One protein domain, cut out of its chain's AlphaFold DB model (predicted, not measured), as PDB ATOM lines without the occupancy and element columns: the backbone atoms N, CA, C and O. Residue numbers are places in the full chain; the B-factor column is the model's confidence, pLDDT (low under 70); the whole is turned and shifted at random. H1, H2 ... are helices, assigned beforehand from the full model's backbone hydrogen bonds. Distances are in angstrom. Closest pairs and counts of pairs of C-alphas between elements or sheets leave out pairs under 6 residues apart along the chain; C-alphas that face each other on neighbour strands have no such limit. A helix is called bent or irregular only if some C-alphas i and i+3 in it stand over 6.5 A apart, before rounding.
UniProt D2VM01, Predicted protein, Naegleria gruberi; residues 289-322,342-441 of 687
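Overview. This is residues 289 to 322 and 342 to 441 of the 687 residues of the protein "Predicted protein" of Naegleria gruberi (UniProt D2VM01). Picture a long arm of two helices, H4 and H6, side by side and running opposite ways, with little H5 and the free-standing residues 384 to 390 at its tip. Near the other end H1 crosses one side of this pair, H7 crosses H6 on the opposite side with H3 packed on H7, and H2 lies at the end far from the tip, loosely attached. The printed part has 134 residues with seven named helices, H1 to H7 in chain order, and no named strand; the class is all helix. It is only just compact, close to loose, with a radius of gyration of the C-alphas of 16.8 A, and it is only just elongated, spanning 60 by 30 by 23 A.

Along the chain. Find C-alpha 289 at (-46.367, 11.729, -9.773); from there H1 runs to residue 296. H2 is residues 304 to 317, 20.0 A long, and H3, residues 342 to 357, is 21.8 A. Look for H4 at residues 362 to 377, 22.6 A, and for H5 at residues 380 to 384. H6, residues 391 to 418, is the longest at 38.3 A, starting at C-alpha 391 (-57.847, 19.950, 7.255); it is irregular, with C-alphas 415 and 418 at 7.0 A. H7, residues 423 to 441, is 28.3 A and ends at C-alpha 441 (-56.875, 28.797, -9.361).

Arrangement. Start with H1: it touches residues 362 to 366 alone of H4, closest at C-alphas 296 and 366, 6.1 A, and residues 404 to 409 alone of H6, closest at C-alphas 289 and 405, 5.9 A. H2 is close to but not clearly touching H3, with C-alphas 317 and 344 closest at 7.1 A, at a shallow tilt of 16 degrees, opposite ways. H3 touches H7 at a steep tilt of 39 degrees, with C-alphas 349 and 432 closest at 5.9 A. With residues 355 to 357 alone H3 touches H4, closest at C-alphas 356 and 364, 4.3 A. H4 and H6 are close but not clearly touching, with C-alphas 374 and 398 closest at 7.8 A, at a shallow tilt of 8 degrees, opposite ways. H5 and H6 are only just apart, closest at 8.0 A. Residues 406 to 414 of H6 touch H7, with C-alphas 410 and 430 closest at 6.2 A, at a steep tilt of 50 degrees. The helix packing is mostly crossed, with none of five touching pairs at a shallow tilt. Each O i to N i+4 pair is within hydrogen-bond range in H1, H2, H3, H4 and H5, against 23 of 24 in H6 and 13 of 15 in H7.

Size, cuts and confidence. The C-alphas farthest apart, those of Ser 321 and Pro 387, are 60.4 A from each other. Residues 323 to 341 are not printed, and C-alphas 322 and 342 across this cut are 11.8 A apart. No link that is printed whole is long. The pLDDT is under 70 at residues 320 to 322 and 415 to 421.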
ATOM      1  N   TRP A 289     -46.541  10.568  -8.895       93.12
ATOM      2  CA  TRP A 289     -46.367  11.729  -9.773       93.12
ATOM      3  C   TRP A 289     -45.482  11.411 -10.980       93.12
ATOM      4  O   TRP A 289     -45.861  11.724 -12.109       93.12
ATOM      5  N   SER A 290     -44.395  10.662 -10.786       90.25
ATOM      6  CA  SER A 290     -43.597  10.075 -11.873       90.25
ATOM      7  C   SER A 290     -44.471   9.243 -12.821       90.25
ATOM      8  O   SER A 290     -44.399   9.392 -14.044       90.25
ATOM      9  N   LYS A 291     -45.361   8.405 -12.266       90.88
ATOM     10  CA  LYS A 291     -46.324   7.610 -13.047       90.88
ATOM     11  C   LYS A 291     -47.399   8.471 -13.720       90.88
ATOM     12  O   LYS A 291     -47.763   8.186 -14.860       90.88
ATOM     13  N   PHE A 292     -47.923   9.489 -13.038       93.31
ATOM     14  CA  PHE A 292     -48.910  10.426 -13.583       93.31
ATOM     15  C   PHE A 292     -48.351  11.139 -14.818       93.31
ATOM     16  O   PHE A 292     -48.959  11.085 -15.888       93.31
ATOM     17  N   ILE A 293     -47.154  11.718 -14.701       90.75
ATOM     18  CA  ILE A 293     -46.489  12.406 -15.806       90.75
ATOM     19  C   ILE A 293     -46.196  11.429 -16.948       90.75
ATOM     20  O   ILE A 293     -46.658  11.674 -18.056       90.75
ATOM     21  N   ASP A 294     -45.557  10.276 -16.714       88.44
ATOM     22  CA  ASP A 294     -45.303   9.301 -17.795       88.44
ATOM     23  C   ASP A 294     -46.588   8.735 -18.449       88.44
ATOM     24  O   ASP A 294     -46.517   8.208 -19.560       88.44
ATOM     25  N   THR A 295     -47.761   8.852 -17.806       91.06
ATOM     26  CA  THR A 295     -49.065   8.469 -18.385       91.06
ATOM     27  C   THR A 295     -49.612   9.538 -19.336       91.06
ATOM     28  O   THR A 295     -50.133   9.198 -20.399       91.06
ATOM     29  N   TYR A 296     -49.504  10.820 -18.978       90.88
ATOM     30  CA  TYR A 296     -50.048  11.932 -19.771       90.88
ATOM     31  C   TYR A 296     -49.036  12.551 -20.754       90.88
ATOM     32  O   TYR A 296     -49.426  13.289 -21.660       90.88
ATOM     33  N   PHE A 297     -47.745  12.237 -20.623       88.06
ATOM     34  CA  PHE A 297     -46.656  12.870 -21.367       88.06
ATOM     35  C   PHE A 297     -46.166  12.039 -22.559       88.06
ATOM     36  O   PHE A 297     -45.306  11.162 -22.427       88.06
ATOM     37  N   ASN A 298     -46.675  12.339 -23.760       84.56
ATOM     38  CA  ASN A 298     -46.253  11.672 -24.992       84.56
ATOM     39  C   ASN A 298     -45.986  12.633 -26.166       84.56
ATOM     40  O   ASN A 298     -46.916  13.129 -26.799       84.56
ATOM     41  N   TYR A 299     -44.710  12.777 -26.536       78.50
ATOM     42  CA  TYR A 299     -44.255  13.566 -27.692       78.50
ATOM     43  C   TYR A 299     -44.751  13.049 -29.038       78.50
ATOM     44  O   TYR A 299     -44.900  13.832 -29.968       78.50
ATOM     45  N   GLN A 300     -45.039  11.751 -29.156       83.38
ATOM     46  CA  GLN A 300     -45.560  11.173 -30.401       83.38
ATOM     47  C   GLN A 300     -46.985  11.666 -30.721       83.38
ATOM     48  O   GLN A 300     -47.452  11.491 -31.842       83.38
ATOM     49  N   ASN A 301     -47.648  12.301 -29.747       87.06
ATOM     50  CA  ASN A 301     -48.978  12.893 -29.875       87.06
ATOM     51  C   ASN A 301     -48.940  14.435 -29.969       87.06
ATOM     52  O   ASN A 301     -50.002  15.050 -30.046       87.06
ATOM     53  N   MET A 302     -47.761  15.066 -29.908       89.38
ATOM     54  CA  MET A 302     -47.622  16.525 -29.926       89.38
ATOM     55  C   MET A 302     -47.505  17.055 -31.361       89.38
ATOM     56  O   MET A 302     -46.951  16.388 -32.234       89.38
ATOM     57  N   ASP A 303     -48.028  18.257 -31.614       92.00
ATOM     58  CA  ASP A 303     -47.967  18.882 -32.940       92.00
ATOM     59  C   ASP A 303     -46.496  19.127 -33.360       92.00
ATOM     60  O   ASP A 303     -45.754  19.776 -32.611       92.00
ATOM     61  N   PRO A 304     -46.054  18.663 -34.549       90.38
ATOM     62  CA  PRO A 304     -44.716  18.926 -35.084       90.38
ATOM     63  C   PRO A 304     -44.304  20.404 -35.096       90.38
ATOM     64  O   PRO A 304     -43.120  20.698 -34.969       90.38
ATOM     65  N   ILE A 305     -45.252  21.337 -35.217       91.38
ATOM     66  CA  ILE A 305     -44.985  22.779 -35.165       91.38
ATOM     67  C   ILE A 305     -44.528  23.200 -33.761       91.38
ATOM     68  O   ILE A 305     -43.636  24.037 -33.645       91.38
ATOM     69  N   LEU A 306     -45.094  22.612 -32.703       91.31
ATOM     70  CA  LEU A 306     -44.682  22.882 -31.321       91.31
ATOM     71  C   LEU A 306     -43.334  22.222 -31.011       91.31
ATOM     72  O   LEU A 306     -42.459  22.856 -30.435       91.31
ATOM     73  N   ILE A 307     -43.123  20.992 -31.492       88.75
ATOM     74  CA  ILE A 307     -41.832  20.297 -31.366       88.75
ATOM     75  C   ILE A 307     -40.703  21.100 -32.048       88.75
ATOM     76  O   ILE A 307     -39.600  21.203 -31.511       88.75
ATOM     77  N   GLU A 308     -40.969  21.712 -33.209       89.00
ATOM     78  CA  GLU A 308     -40.014  22.601 -33.887       89.00
ATOM     79  C   GLU A 308     -39.813  23.932 -33.135       89.00
ATOM     80  O   GLU A 308     -38.695  24.446 -33.112       89.00
ATOM     81  N   GLN A 309     -40.847  24.485 -32.488       90.00
ATOM     82  CA  GLN A 309     -40.723  25.691 -31.654       90.00
ATOM     83  C   GLN A 309     -39.804  25.456 -30.448       90.00
ATOM     84  O   GLN A 309     -38.871  26.238 -30.254       90.00
ATOM     85  N   ASP A 310     -39.998  24.361 -29.707       89.25
ATOM     86  CA  ASP A 310     -39.119  23.950 -28.602       89.25
ATOM     87  C   ASP A 310     -37.669  23.776 -29.084       89.25
ATOM     88  O   ASP A 310     -36.733  24.298 -28.478       89.25
ATOM     89  N   ARG A 311     -37.470  23.087 -30.220       88.62
ATOM     90  CA  ARG A 311     -36.143  22.864 -30.818       88.62
ATOM     91  C   ARG A 311     -35.453  24.177 -31.205       88.62
ATOM     92  O   ARG A 311     -34.260  24.338 -30.954       88.62
ATOM     93  N   VAL A 312     -36.177  25.116 -31.816       89.44
ATOM     94  CA  VAL A 312     -35.639  26.422 -32.242       89.44
ATOM     95  C   VAL A 312     -35.351  27.332 -31.046       89.44
ATOM     96  O   VAL A 312     -34.338  28.037 -31.056       89.44
ATOM     97  N   PHE A 313     -36.182  27.294 -30.000       90.12
ATOM     98  CA  PHE A 313     -35.896  27.956 -28.727       90.12
ATOM     99  C   PHE A 313     -34.611  27.396 -28.099       90.12
ATOM    100  O   PHE A 313     -33.689  28.161 -27.811       90.12
ATOM    101  N   LEU A 314     -34.500  26.070 -27.982       85.12
ATOM    102  CA  LEU A 314     -33.322  25.403 -27.427       85.12
ATOM    103  C   LEU A 314     -32.052  25.744 -28.187       85.12
ATOM    104  O   LEU A 314     -31.087  26.229 -27.609       85.12
ATOM    105  N   GLU A 315     -32.067  25.598 -29.508       85.19
ATOM    106  CA  GLU A 315     -30.924  25.971 -30.334       85.19
ATOM    107  C   GLU A 315     -30.658  27.484 -30.338       85.19
ATOM    108  O   GLU A 315     -29.631  27.903 -30.861       85.19
ATOM    109  N   THR A 316     -31.527  28.323 -29.771       86.50
ATOM    110  CA  THR A 316     -31.237  29.741 -29.515       86.50
ATOM    111  C   THR A 316     -30.565  29.938 -28.156       86.50
ATOM    112  O   THR A 316     -29.603  30.696 -28.082       86.50
ATOM    113  N   VAL A 317     -31.012  29.248 -27.103       82.25
ATOM    114  CA  VAL A 317     -30.456  29.390 -25.745       82.25
ATOM    115  C   VAL A 317     -29.145  28.615 -25.571       82.25
ATOM    116  O   VAL A 317     -28.178  29.170 -25.067       82.25
ATOM    117  N   SER A 318     -29.039  27.387 -26.086       76.69
ATOM    118  CA  SER A 318     -27.822  26.558 -26.016       76.69
ATOM    119  C   SER A 318     -26.677  27.029 -26.930       76.69
ATOM    120  O   SER A 318     -25.634  26.377 -26.988       76.69
ATOM    121  N   LYS A 319     -26.835  28.120 -27.698       74.50
ATOM    122  CA  LYS A 319     -25.782  28.617 -28.602       74.50
ATOM    123  C   LYS A 319     -24.671  29.315 -27.801       74.50
ATOM    124  O   LYS A 319     -24.945  30.338 -27.170       74.50
ATOM    125  N   PRO A 320     -23.394  28.884 -27.919       56.34
ATOM    126  CA  PRO A 320     -22.271  29.538 -27.239       56.34
ATOM    127  C   PRO A 320     -22.134  31.031 -27.555       56.34
ATOM    128  O   PRO A 320     -21.609  31.779 -26.754       56.34
ATOM    129  N   SER A 321     -22.656  31.512 -28.687       56.41
ATOM    130  CA  SER A 321     -22.680  32.944 -29.021       56.41
ATOM    131  C   SER A 321     -23.438  33.823 -28.014       56.41
ATOM    132  O   SER A 321     -23.187  35.023 -27.983       56.41
ATOM    133  N   ILE A 322     -24.363  33.244 -27.242       52.62
ATOM    134  CA  ILE A 322     -25.122  33.909 -26.171       52.62
ATOM    135  C   ILE A 322     -24.577  33.483 -24.800       52.62
ATOM    136  O   ILE A 322     -24.394  34.327 -23.934       52.62
ATOM    137  N   SER A 342     -30.283  38.737 -17.951       89.69
ATOM    138  CA  SER A 342     -31.721  39.003 -17.827       89.69
ATOM    139  C   SER A 342     -32.496  38.889 -19.147       89.69
ATOM    140  O   SER A 342     -33.710  38.693 -19.135       89.69
ATOM    141  N   ILE A 343     -31.822  38.954 -20.304       90.44
ATOM    142  CA  ILE A 343     -32.448  38.765 -21.619       90.44
ATOM    143  C   ILE A 343     -32.632  37.265 -21.900       90.44
ATOM    144  O   ILE A 343     -33.647  36.865 -22.475       90.44
ATOM    145  N   THR A 344     -31.681  36.417 -21.511       89.12
ATOM    146  CA  THR A 344     -31.809  34.953 -21.587       89.12
ATOM    147  C   THR A 344     -32.800  34.422 -20.558       89.12
ATOM    148  O   THR A 344     -33.677  33.645 -20.935       89.12
ATOM    149  N   GLU A 345     -32.763  34.907 -19.314       91.38
ATOM    150  CA  GLU A 345     -33.799  34.630 -18.312       91.38
ATOM    151  C   GLU A 345     -35.191  34.984 -18.854       91.38
ATOM    152  O   GLU A 345     -36.078  34.129 -18.888       91.38
ATOM    153  N   GLN A 346     -35.386  36.213 -19.350       92.12
ATOM    154  CA  GLN A 346     -36.687  36.652 -19.856       92.12
ATOM    155  C   GLN A 346     -37.186  35.770 -21.012       92.12
ATOM    156  O   GLN A 346     -38.373  35.441 -21.045       92.12
ATOM    157  N   LYS A 347     -36.309  35.333 -21.930       91.19
ATOM    158  CA  LYS A 347     -36.673  34.380 -22.999       91.19
ATOM    159  C   LYS A 347     -37.120  33.031 -22.440       91.19
ATOM    160  O   LYS A 347     -38.088  32.471 -22.948       91.19
ATOM    161  N   ILE A 348     -36.437  32.511 -21.416       91.44
ATOM    162  CA  ILE A 348     -36.797  31.241 -20.770       91.44
ATOM    163  C   ILE A 348     -38.160  31.377 -20.091       91.44
ATOM    164  O   ILE A 348     -39.066  30.604 -20.405       91.44
ATOM    165  N   ARG A 349     -38.358  32.407 -19.256       93.44
ATOM    166  CA  ARG A 349     -39.648  32.668 -18.595       93.44
ATOM    167  C   ARG A 349     -40.781  32.847 -19.618       93.44
ATOM    168  O   ARG A 349     -41.858  32.280 -19.445       93.44
ATOM    169  N   GLN A 350     -40.544  33.561 -20.724       93.94
ATOM    170  CA  GLN A 350     -41.519  33.711 -21.815       93.94
ATOM    171  C   GLN A 350     -41.850  32.385 -22.513       93.94
ATOM    172  O   GLN A 350     -43.028  32.104 -22.742       93.94
ATOM    173  N   HIS A 351     -40.847  31.564 -22.836       93.38
ATOM    174  CA  HIS A 351     -41.067  30.279 -23.501       93.38
ATOM    175  C   HIS A 351     -41.794  29.286 -22.588       93.38
ATOM    176  O   HIS A 351     -42.817  28.755 -23.009       93.38
ATOM    177  N   VAL A 352     -41.370  29.111 -21.327       93.00
ATOM    178  CA  VAL A 352     -42.097  28.283 -20.340       93.00
ATOM    179  C   VAL A 352     -43.552  28.743 -20.228       93.00
ATOM    180  O   VAL A 352     -44.461  27.930 -20.375       93.00
ATOM    181  N   SER A 353     -43.784  30.048 -20.039       93.81
ATOM    182  CA  SER A 353     -45.138  30.605 -19.903       93.81
ATOM    183  C   SER A 353     -46.008  30.306 -21.126       93.81
ATOM    184  O   SER A 353     -47.147  29.868 -20.981       93.81
ATOM    185  N   PHE A 354     -45.481  30.485 -22.342       94.31
ATOM    186  CA  PHE A 354     -46.193  30.160 -23.581       94.31
ATOM    187  C   PHE A 354     -46.492  28.656 -23.698       94.31
ATOM    188  O   PHE A 354     -47.615  28.261 -24.009       94.31
ATOM    189  N   THR A 355     -45.502  27.819 -23.399       93.44
ATOM    190  CA  THR A 355     -45.560  26.354 -23.487       93.44
ATOM    191  C   THR A 355     -46.502  25.726 -22.447       93.44
ATOM    192  O   THR A 355     -47.108  24.684 -22.712       93.44
ATOM    193  N   LEU A 356     -46.695  26.367 -21.290       93.75
ATOM    194  CA  LEU A 356     -47.686  25.971 -20.282       93.75
ATOM    195  C   LEU A 356     -49.077  26.588 -20.525       93.75
ATOM    196  O   LEU A 356     -50.080  25.955 -20.199       93.75
ATOM    197  N   ALA A 357     -49.166  27.775 -21.134       93.88
ATOM    198  CA  ALA A 357     -50.438  28.419 -21.482       93.88
ATOM    199  C   ALA A 357     -51.087  27.871 -22.770       93.88
ATOM    200  O   ALA A 357     -52.282  28.070 -22.985       93.88
ATOM    201  N   ASN A 358     -50.327  27.204 -23.642       95.00
ATOM    202  CA  ASN A 358     -50.819  26.662 -24.908       95.00
ATOM    203  C   ASN A 358     -51.491  25.282 -24.720       95.00
ATOM    204  O   ASN A 358     -50.780  24.287 -24.573       95.00
ATOM    205  N   PRO A 359     -52.830  25.154 -24.829       95.00
ATOM    206  CA  PRO A 359     -53.532  23.896 -24.560       95.00
ATOM    207  C   PRO A 359     -53.281  22.798 -25.608       95.00
ATOM    208  O   PRO A 359     -53.658  21.651 -25.373       95.00
ATOM    209  N   ALA A 360     -52.665  23.104 -26.756       94.62
ATOM    210  CA  ALA A 360     -52.206  22.083 -27.703       94.62
ATOM    211  C   ALA A 360     -50.870  21.439 -27.277       94.62
ATOM    212  O   ALA A 360     -50.487  20.398 -27.813       94.62
ATOM    213  N   HIS A 361     -50.163  22.035 -26.312       94.12
ATOM    214  CA  HIS A 361     -48.894  21.534 -25.807       94.12
ATOM    215  C   HIS A 361     -49.090  20.481 -24.708       94.12
ATOM    216  O   HIS A 361     -49.906  20.647 -23.796       94.12
ATOM    217  N   THR A 362     -48.313  19.395 -24.742       92.62
ATOM    218  CA  THR A 362     -48.505  18.270 -23.812       92.62
ATOM    219  C   THR A 362     -48.218  18.650 -22.353       92.62
ATOM    220  O   THR A 362     -48.914  18.173 -21.460       92.62
ATOM    221  N   LEU A 363     -47.270  19.561 -22.088       92.94
ATOM    222  CA  LEU A 363     -47.018  20.069 -20.726       92.94
ATOM    223  C   LEU A 363     -48.209  20.866 -20.164       92.94
ATOM    224  O   LEU A 363     -48.554  20.698 -18.996       92.94
ATOM    225  N   SER A 364     -48.885  21.667 -20.998       94.94
ATOM    226  CA  SER A 364     -50.110  22.377 -20.604       94.94
ATOM    227  C   SER A 364     -51.217  21.387 -20.228       94.94
ATOM    228  O   SER A 364     -51.814  21.494 -19.160       94.94
ATOM    229  N   GLN A 365     -51.420  20.342 -21.041       94.69
ATOM    230  CA  GLN A 365     -52.386  19.274 -20.750       94.69
ATOM    231  C   GLN A 365     -52.084  18.529 -19.437       94.69
ATOM    232  O   GLN A 365     -53.011  18.186 -18.704       94.69
ATOM    233  N   ILE A 366     -50.810  18.322 -19.095       95.19
ATOM    234  CA  ILE A 366     -50.404  17.729 -17.808       95.19
ATOM    235  C   ILE A 366     -50.748  18.660 -16.639       95.19
ATOM    236  O   ILE A 366     -51.305  18.196 -15.646       95.19
ATOM    237  N   CYS A 367     -50.499  19.966 -16.768       95.69
ATOM    238  CA  CYS A 367     -50.876  20.957 -15.754       95.69
ATOM    239  C   CYS A 367     -52.401  21.065 -15.585       95.69
ATOM    240  O   CYS A 367     -52.890  21.128 -14.460       95.69
ATOM    241  N   LEU A 368     -53.171  21.000 -16.678       95.12
ATOM    242  CA  LEU A 368     -54.639  20.955 -16.634       95.12
ATOM    243  C   LEU A 368     -55.148  19.681 -15.940       95.12
ATOM    244  O   LEU A 368     -56.051  19.751 -15.109       95.12
ATOM    245  N   LYS A 369     -54.535  18.522 -16.206       95.94
ATOM    246  CA  LYS A 369     -54.867  17.257 -15.527       95.94
ATOM    247  C   LYS A 369     -54.471  17.267 -14.047       95.94
ATOM    248  O   LYS A 369     -55.194  16.696 -13.232       95.94
ATOM    249  N   PHE A 370     -53.369  17.926 -13.683       96.50
ATOM    250  CA  PHE A 370     -53.016  18.158 -12.281       96.50
ATOM    251  C   PHE A 370     -54.044  19.071 -11.607       96.50
ATOM    252  O   PHE A 370     -54.507  18.759 -10.515       96.50
ATOM    253  N   TYR A 371     -54.476  20.144 -12.275       95.69
ATOM    254  CA  TYR A 371     -55.522  21.030 -11.764       95.69
ATOM    255  C   TYR A 371     -56.877  20.322 -11.592       95.69
ATOM    256  O   TYR A 371     -57.556  20.557 -10.595       95.69
ATOM    257  N   GLU A 372     -57.258  19.413 -12.495       95.06
ATOM    258  CA  GLU A 372     -58.443  18.554 -12.326       95.06
ATOM    259  C   GLU A 372     -58.333  17.677 -11.067       95.06
ATOM    260  O   GLU A 372     -59.239  17.684 -10.234       95.06
ATOM    261  N   TYR A 373     -57.204  16.978 -10.881       95.06
ATOM    262  CA  TYR A 373     -56.929  16.203  -9.664       95.06
ATOM    263  C   TYR A 373     -56.979  17.083  -8.406       95.06
ATOM    264  O   TYR A 373     -57.667  16.753  -7.441       95.06
ATOM    265  N   PHE A 374     -56.294  18.225  -8.426       94.81
ATOM    266  CA  PHE A 374     -56.209  19.146  -7.299       94.81
ATOM    267  C   PHE A 374     -57.582  19.738  -6.959       94.81
ATOM    268  O   PHE A 374     -57.964  19.850  -5.796       94.81
ATOM    269  N   GLY A 375     -58.379  20.048  -7.983       94.19
ATOM    270  CA  GLY A 375     -59.754  20.496  -7.843       94.19
ATOM    271  C   GLY A 375     -60.671  19.457  -7.200       94.19
ATOM    272  O   GLY A 375     -61.562  19.850  -6.446       94.19
ATOM    273  N   GLU A 376     -60.420  18.171  -7.449       93.50
ATOM    274  CA  GLU A 376     -61.135  17.043  -6.853       93.50
ATOM    275  C   GLU A 376     -60.649  16.672  -5.442       93.50
ATOM    276  O   GLU A 376     -61.459  16.188  -4.647       93.50
ATOM    277  N   VAL A 377     -59.373  16.893  -5.111       91.25
ATOM    278  CA  VAL A 377     -58.816  16.700  -3.758       91.25
ATOM    279  C   VAL A 377     -59.250  17.837  -2.829       91.25
ATOM    280  O   VAL A 377     -59.828  17.585  -1.775       91.25
ATOM    281  N   CYS A 378     -59.062  19.088  -3.246       89.81
ATOM    282  CA  CYS A 378     -59.404  20.293  -2.483       89.81
ATOM    283  C   CYS A 378     -60.865  20.730  -2.697       89.81
ATOM    284  O   CYS A 378     -61.153  21.923  -2.802       89.81
ATOM    285  N   ASN A 379     -61.792  19.779  -2.842       89.88
ATOM    286  CA  ASN A 379     -63.210  20.067  -3.060       89.88
ATOM    287  C   ASN A 379     -63.914  20.288  -1.701       89.88
ATOM    288  O   ASN A 379     -64.080  19.312  -0.961       89.88
ATOM    289  N   PRO A 380     -64.374  21.514  -1.360       83.31
ATOM    290  CA  PRO A 380     -64.941  21.807  -0.038       83.31
ATOM    291  C   PRO A 380     -66.143  20.927   0.318       83.31
ATOM    292  O   PRO A 380     -66.296  20.518   1.467       83.31
ATOM    293  N   SER A 381     -66.956  20.555  -0.675       87.50
ATOM    294  CA  SER A 381     -68.114  19.678  -0.484       87.50
ATOM    295  C   SER A 381     -67.714  18.293   0.035       87.50
ATOM    296  O   SER A 381     -68.445  17.701   0.822       87.50
ATOM    297  N   LYS A 382     -66.542  17.773  -0.360       87.00
ATOM    298  CA  LYS A 382     -66.038  16.483   0.141       87.00
ATOM    299  C   LYS A 382     -65.564  16.572   1.590       87.00
ATOM    300  O   LYS A 382     -65.737  15.607   2.322       87.00
ATOM    301  N   MET A 383     -65.015  17.717   2.002       85.06
ATOM    302  CA  MET A 383     -64.619  17.959   3.395       85.06
ATOM    303  C   MET A 383     -65.846  18.075   4.303       85.06
ATOM    304  O   MET A 383     -65.927  17.398   5.319       85.06
ATOM    305  N   ILE A 384     -66.853  18.855   3.891       84.62
ATOM    306  CA  ILE A 384     -68.116  19.029   4.634       84.62
ATOM    307  C   ILE A 384     -68.855  17.690   4.830       84.62
ATOM    308  O   ILE A 384     -69.547  17.503   5.828       84.62
ATOM    309  N   HIS A 385     -68.702  16.744   3.899       89.38
ATOM    310  CA  HIS A 385     -69.295  15.406   3.986       89.38
ATOM    311  C   HIS A 385     -68.390  14.333   4.621       89.38
ATOM    312  O   HIS A 385     -68.840  13.198   4.764       89.38
ATOM    313  N   ASN A 386     -67.153  14.658   5.010       88.88
ATOM    314  CA  ASN A 386     -66.224  13.721   5.642       88.88
ATOM    315  C   ASN A 386     -65.560  14.354   6.884       88.88
ATOM    316  O   ASN A 386     -64.448  14.877   6.776       88.88
ATOM    317  N   PRO A 387     -66.222  14.318   8.057       84.94
ATOM    318  CA  PRO A 387     -65.738  14.982   9.271       84.94
ATOM    319  C   PRO A 387     -64.434  14.386   9.827       84.94
ATOM    320  O   PRO A 387     -63.751  15.057  10.595       84.94
ATOM    321  N   ASP A 388     -64.060  13.171   9.417       91.69
ATOM    322  CA  ASP A 388     -62.807  12.522   9.823       91.69
ATOM    323  C   ASP A 388     -61.574  13.109   9.099       91.69
ATOM    324  O   ASP A 388     -60.430  12.853   9.485       91.69
ATOM    325  N   LEU A 389     -61.773  13.901   8.035       90.69
ATOM    326  CA  LEU A 389     -60.692  14.461   7.223       90.69
ATOM    327  C   LEU A 389     -60.120  15.745   7.846       90.69
ATOM    328  O   LEU A 389     -60.549  16.853   7.530       90.69
ATOM    329  N   ASN A 390     -59.099  15.591   8.693       93.62
ATOM    330  CA  ASN A 390     -58.382  16.703   9.322       93.62
ATOM    331  C   ASN A 390     -57.831  17.704   8.270       93.62
ATOM    332  O   ASN A 390     -56.940  17.340   7.490       93.62
ATOM    333  N   PRO A 391     -58.276  18.979   8.262       92.69
ATOM    334  CA  PRO A 391     -57.847  19.950   7.255       92.69
ATOM    335  C   PRO A 391     -56.339  20.260   7.255       92.69
ATOM    336  O   PRO A 391     -55.784  20.490   6.183       92.69
ATOM    337  N   LYS A 392     -55.639  20.181   8.402       94.81
ATOM    338  CA  LYS A 392     -54.168  20.349   8.466       94.81
ATOM    339  C   LYS A 392     -53.435  19.220   7.730       94.81
ATOM    340  O   LYS A 392     -52.468  19.468   7.015       94.81
ATOM    341  N   GLN A 393     -53.935  17.985   7.831       94.38
ATOM    342  CA  GLN A 393     -53.399  16.849   7.069       94.38
ATOM    343  C   GLN A 393     -53.683  16.991   5.567       94.38
ATOM    344  O   GLN A 393     -52.840  16.631   4.746       94.38
ATOM    345  N   LEU A 394     -54.842  17.552   5.196       93.94
ATOM    346  CA  LEU A 394     -55.151  17.846   3.797       93.94
ATOM    347  C   LEU A 394     -54.221  18.926   3.225       93.94
ATOM    348  O   LEU A 394     -53.712  18.721   2.127       93.94
ATOM    349  N   ILE A 395     -53.950  20.017   3.957       95.81
ATOM    350  CA  ILE A 395     -52.967  21.040   3.550       95.81
ATOM    351  C   ILE A 395     -51.598  20.400   3.321       95.81
ATOM    352  O   ILE A 395     -51.091  20.480   2.207       95.81
ATOM    353  N   SER A 396     -51.052  19.691   4.315       95.81
ATOM    354  CA  SER A 396     -49.736  19.042   4.212       95.81
ATOM    355  C   SER A 396     -49.644  18.093   3.006       95.81
ATOM    356  O   SER A 396     -48.684  18.154   2.237       95.81
ATOM    357  N   LYS A 397     -50.687  17.283   2.756       94.88
ATOM    358  CA  LYS A 397     -50.767  16.444   1.553       94.88
ATOM    359  C   LYS A 397     -50.771  17.274   0.263       94.88
ATOM    360  O   LYS A 397     -50.123  16.883  -0.703       94.88
ATOM    361  N   CYS A 398     -51.511  18.381   0.222       95.44
ATOM    362  CA  CYS A 398     -51.615  19.241  -0.957       95.44
ATOM    363  C   CYS A 398     -50.305  19.982  -1.254       95.44
ATOM    364  O   CYS A 398     -49.914  20.040  -2.414       95.44
ATOM    365  N   VAL A 399     -49.615  20.485  -0.224       95.81
ATOM    366  CA  VAL A 399     -48.279  21.099  -0.319       95.81
ATOM    367  C   VAL A 399     -47.289  20.099  -0.925       95.81
ATOM    368  O   VAL A 399     -46.720  20.367  -1.982       95.81
ATOM    369  N   ASN A 400     -47.185  18.902  -0.338       95.50
ATOM    370  CA  ASN A 400     -46.320  17.827  -0.828       95.50
ATOM    371  C   ASN A 400     -46.682  17.364  -2.255       95.50
ATOM    372  O   ASN A 400     -45.794  17.132  -3.070       95.50
ATOM    373  N   ASP A 401     -47.972  17.230  -2.587       95.56
ATOM    374  CA  ASP A 401     -48.401  16.858  -3.945       95.56
ATOM    375  C   ASP A 401     -48.053  17.929  -4.988       95.56
ATOM    376  O   ASP A 401     -47.723  17.579  -6.120       95.56
ATOM    377  N   ILE A 402     -48.113  19.218  -4.631       95.69
ATOM    378  CA  ILE A 402     -47.705  20.309  -5.523       95.69
ATOM    379  C   ILE A 402     -46.184  20.332  -5.689       95.69
ATOM    380  O   ILE A 402     -45.722  20.358  -6.826       95.69
ATOM    381  N   GLN A 403     -45.420  20.280  -4.593       94.62
ATOM    382  CA  GLN A 403     -43.952  20.260  -4.622       94.62
ATOM    383  C   GLN A 403     -43.442  19.092  -5.476       94.62
ATOM    384  O   GLN A 403     -42.771  19.314  -6.480       94.62
ATOM    385  N   LEU A 404     -43.884  17.861  -5.185       93.88
ATOM    386  CA  LEU A 404     -43.509  16.691  -5.980       93.88
ATOM    387  C   LEU A 404     -43.936  16.817  -7.447       93.88
ATOM    388  O   LEU A 404     -43.180  16.414  -8.327       93.88
ATOM    389  N   PHE A 405     -45.119  17.358  -7.753       95.69
ATOM    390  CA  PHE A 405     -45.525  17.558  -9.145       95.69
ATOM    391  C   PHE A 405     -44.629  18.570  -9.875       95.69
ATOM    392  O   PHE A 405     -44.221  18.295 -11.005       95.69
ATOM    393  N   ILE A 406     -44.292  19.694  -9.231       94.81
ATOM    394  CA  ILE A 406     -43.370  20.703  -9.767       94.81
ATOM    395  C   ILE A 406     -41.995  20.070 -10.009       94.81
ATOM    396  O   ILE A 406     -41.493  20.176 -11.125       94.81
ATOM    397  N   ASP A 407     -41.454  19.317  -9.046       91.94
ATOM    398  CA  ASP A 407     -40.173  18.609  -9.174       91.94
ATOM    399  C   ASP A 407     -40.174  17.614 -10.341       91.94
ATOM    400  O   ASP A 407     -39.258  17.590 -11.162       91.94
ATOM    401  N   LYS A 408     -41.208  16.766 -10.477       91.62
ATOM    402  CA  LYS A 408     -41.256  15.814 -11.603       91.62
ATOM    403  C   LYS A 408     -41.457  16.528 -12.947       91.62
ATOM    404  O   LYS A 408     -41.060  15.971 -13.974       91.62
ATOM    405  N   LEU A 409     -42.043  17.729 -12.963       92.56
ATOM    406  CA  LEU A 409     -42.251  18.545 -14.161       92.56
ATOM    407  C   LEU A 409     -40.987  19.333 -14.562       92.56
ATOM    408  O   LEU A 409     -40.657  19.367 -15.751       92.56
ATOM    409  N   SER A 410     -40.231  19.878 -13.602       91.56
ATOM    410  CA  SER A 410     -38.910  20.478 -13.836       91.56
ATOM    411  C   SER A 410     -37.899  19.407 -14.256       91.56
ATOM    412  O   SER A 410     -37.314  19.530 -15.329       91.56
ATOM    413  N   MET A 411     -37.806  18.276 -13.542       87.25
ATOM    414  CA  MET A 411     -36.994  17.117 -13.953       87.25
ATOM    415  C   MET A 411     -37.335  16.629 -15.368       87.25
ATOM    416  O   MET A 411     -36.466  16.116 -16.077       87.25
ATOM    417  N   VAL A 412     -38.597  16.767 -15.789       85.69
ATOM    418  CA  VAL A 412     -39.017  16.515 -17.168       85.69
ATOM    419  C   VAL A 412     -38.381  17.529 -18.118       85.69
ATOM    420  O   VAL A 412     -37.712  17.109 -19.061       85.69
ATOM    421  N   LEU A 413     -38.539  18.828 -17.866       84.81
ATOM    422  CA  LEU A 413     -38.000  19.903 -18.700       84.81
ATOM    423  C   LEU A 413     -36.468  19.837 -18.802       84.81
ATOM    424  O   LEU A 413     -35.942  19.757 -19.912       84.81
ATOM    425  N   PHE A 414     -35.748  19.750 -17.685       76.94
ATOM    426  CA  PHE A 414     -34.283  19.678 -17.666       76.94
ATOM    427  C   PHE A 414     -33.743  18.334 -18.141       76.94
ATOM    428  O   PHE A 414     -32.981  18.273 -19.108       76.94
ATOM    429  N   GLY A 415     -34.161  17.250 -17.484       66.69
ATOM    430  CA  GLY A 415     -33.569  15.924 -17.646       66.69
ATOM    431  C   GLY A 415     -33.951  15.193 -18.935       66.69
ATOM    432  O   GLY A 415     -33.254  14.250 -19.315       66.69
ATOM    433  N   LYS A 416     -35.034  15.595 -19.618       60.50
ATOM    434  CA  LYS A 416     -35.454  14.987 -20.896       60.50
ATOM    435  C   LYS A 416     -35.388  15.944 -22.102       60.50
ATOM    436  O   LYS A 416     -35.264  15.426 -23.214       60.50
ATOM    437  N   TYR A 417     -35.414  17.276 -21.928       59.56
ATOM    438  CA  TYR A 417     -35.460  18.228 -23.061       59.56
ATOM    439  C   TYR A 417     -34.320  19.241 -23.110       59.56
ATOM    440  O   TYR A 417     -33.709  19.374 -24.171       59.56
ATOM    441  N   TRP A 418     -34.061  19.980 -22.028       68.06
ATOM    442  CA  TRP A 418     -33.411  21.289 -22.155       68.06
ATOM    443  C   TRP A 418     -31.892  21.327 -21.930       68.06
ATOM    444  O   TRP A 418     -31.264  22.240 -22.455       68.06
ATOM    445  N   GLU A 419     -31.281  20.342 -21.251       67.44
ATOM    446  CA  GLU A 419     -29.808  20.245 -21.068       67.44
ATOM    447  C   GLU A 419     -29.132  21.573 -20.653       67.44
ATOM    448  O   GLU A 419     -28.057  21.941 -21.133       67.44
ATOM    449  N   MET A 420     -29.783  22.310 -19.753       69.00
ATOM    450  CA  MET A 420     -29.304  23.611 -19.293       69.00
ATOM    451  C   MET A 420     -28.105  23.436 -18.338       69.00
ATOM    452  O   MET A 420     -28.143  22.549 -17.486       69.00
ATOM    453  N   PRO A 421     -27.034  24.247 -18.453       68.75
ATOM    454  CA  PRO A 421     -25.734  23.932 -17.843       68.75
ATOM    455  C   PRO A 421     -25.519  24.428 -16.397       68.75
ATOM    456  O   PRO A 421     -24.411  24.285 -15.886       68.75
ATOM    457  N   SER A 422     -26.512  25.044 -15.746       79.44
ATOM    458  CA  SER A 422     -26.396  25.611 -14.387       79.44
ATOM    459  C   SER A 422     -27.735  25.548 -13.644       79.44
ATOM    460  O   SER A 422     -28.790  25.659 -14.274       79.44
ATOM    461  N   GLN A 423     -27.669  25.416 -12.314       83.25
ATOM    462  CA  GLN A 423     -28.812  25.413 -11.392       83.25
ATOM    463  C   GLN A 423     -29.694  26.657 -11.550       83.25
ATOM    464  O   GLN A 423     -30.913  26.546 -11.552       83.25
ATOM    465  N   ASN A 424     -29.087  27.818 -11.819       86.69
ATOM    466  CA  ASN A 424     -29.801  29.084 -12.004       86.69
ATOM    467  C   ASN A 424     -30.880  28.999 -13.103       86.69
ATOM    468  O   ASN A 424     -31.888  29.697 -13.045       86.69
ATOM    469  N   TYR A 425     -30.702  28.130 -14.105       87.88
ATOM    470  CA  TYR A 425     -31.720  27.884 -15.127       87.88
ATOM    471  C   TYR A 425     -32.873  27.002 -14.643       87.88
ATOM    472  O   TYR A 425     -33.991  27.184 -15.120       87.88
ATOM    473  N   GLU A 426     -32.610  26.059 -13.737       89.62
ATOM    474  CA  GLU A 426     -33.636  25.217 -13.118       89.62
ATOM    475  C   GLU A 426     -34.566  26.051 -12.246       89.62
ATOM    476  O   GLU A 426     -35.779  26.022 -12.459       89.62
ATOM    477  N   ASP A 427     -33.999  26.906 -11.404       91.44
ATOM    478  CA  ASP A 427     -34.730  27.795 -10.505       91.44
ATOM    479  C   ASP A 427     -35.646  28.767 -11.296       91.44
ATOM    480  O   ASP A 427     -36.848  28.850 -11.034       91.44
ATOM    481  N   ILE A 428     -35.145  29.391 -12.378       91.81
ATOM    482  CA  ILE A 428     -35.934  30.244 -13.302       91.81
ATOM    483  C   ILE A 428     -37.158  29.511 -13.890       91.81
ATOM    484  O   ILE A 428     -38.206  30.119 -14.155       91.81
ATOM    485  N   VAL A 429     -37.043  28.208 -14.151       92.12
ATOM    486  CA  VAL A 429     -38.122  27.403 -14.741       92.12
ATOM    487  C   VAL A 429     -39.069  26.873 -13.669       92.12
ATOM    488  O   VAL A 429     -40.278  26.908 -13.903       92.12
ATOM    489  N   ILE A 430     -38.565  26.465 -12.500       93.69
ATOM    490  CA  ILE A 430     -39.378  26.107 -11.329       93.69
ATOM    491  C   ILE A 430     -40.266  27.290 -10.941       93.69
ATOM    492  O   ILE A 430     -41.483  27.119 -10.880       93.69
ATOM    493  N   ASP A 431     -39.707  28.497 -10.810       93.12
ATOM    494  CA  ASP A 431     -40.464  29.740 -10.613       93.12
ATOM    495  C   ASP A 431     -41.604  29.890 -11.632       93.12
ATOM    496  O   ASP A 431     -42.728  30.243 -11.288       93.12
ATOM    497  N   THR A 432     -41.323  29.644 -12.915       94.06
ATOM    498  CA  THR A 432     -42.268  29.949 -13.999       94.06
ATOM    499  C   THR A 432     -43.366  28.886 -14.133       94.06
ATOM    500  O   THR A 432     -44.511  29.215 -14.458       94.06
ATOM    501  N   ILE A 433     -43.059  27.621 -13.818       94.62
ATOM    502  CA  ILE A 433     -44.063  26.570 -13.581       94.62
ATOM    503  C   ILE A 433     -44.971  26.996 -12.422       94.62
ATOM    504  O   ILE A 433     -46.194  27.021 -12.565       94.62
ATOM    505  N   THR A 434     -44.354  27.371 -11.304       94.25
ATOM    506  CA  THR A 434     -44.981  27.735 -10.029       94.25
ATOM    507  C   THR A 434     -45.955  28.909 -10.201       94.25
ATOM    508  O   THR A 434     -47.145  28.773  -9.917       94.25
ATOM    509  N   ASP A 435     -45.506  30.011 -10.806       93.12
ATOM    510  CA  ASP A 435     -46.332  31.161 -11.196       93.12
ATOM    511  C   ASP A 435     -47.541  30.767 -12.055       93.12
ATOM    512  O   ASP A 435     -48.671  31.205 -11.807       93.12
ATOM    513  N   THR A 436     -47.314  29.916 -13.061       92.75
ATOM    514  CA  THR A 436     -48.375  29.466 -13.969       92.75
ATOM    515  C   THR A 436     -49.397  28.592 -13.236       92.75
ATOM    516  O   THR A 436     -50.600  28.693 -13.487       92.75
ATOM    517  N   MET A 437     -48.958  27.756 -12.294       93.06
ATOM    518  CA  MET A 437     -49.838  26.919 -11.475       93.06
ATOM    519  C   MET A 437     -50.729  27.750 -10.542       93.06
ATOM    520  O   MET A 437     -51.936  27.497 -10.470       93.06
ATOM    521  N   TRP A 438     -50.190  28.783  -9.886       93.94
ATOM    522  CA  TRP A 438     -50.975  29.651  -9.000       93.94
ATOM    523  C   TRP A 438     -52.079  30.412  -9.738       93.94
ATOM    524  O   TRP A 438     -53.215  30.463  -9.254       93.94
ATOM    525  N   GLY A 439     -51.779  30.940 -10.931       88.31
ATOM    526  CA  GLY A 439     -52.743  31.651 -11.778       88.31
ATOM    527  C   GLY A 439     -53.949  30.809 -12.219       88.31
ATOM    528  O   GLY A 439     -55.031  31.352 -12.428       88.31
ATOM    529  N   ASN A 440     -53.811  29.480 -12.285       86.88
ATOM    530  CA  ASN A 440     -54.885  28.562 -12.688       86.88
ATOM    531  C   ASN A 440     -55.907  28.239 -11.572       86.88
ATOM    532  O   ASN A 440     -56.729  27.340 -11.724       86.88
ATOM    533  N   GLY A 441     -55.892  28.962 -10.444       89.06
ATOM    534  CA  GLY A 441     -56.875  28.797  -9.361       89.06
ATOM    535  C   GLY A 441     -56.509  27.744  -8.308       89.06
ATOM    536  O   GLY A 441     -57.302  27.470  -7.407       89.06
TER     537      GLY A 441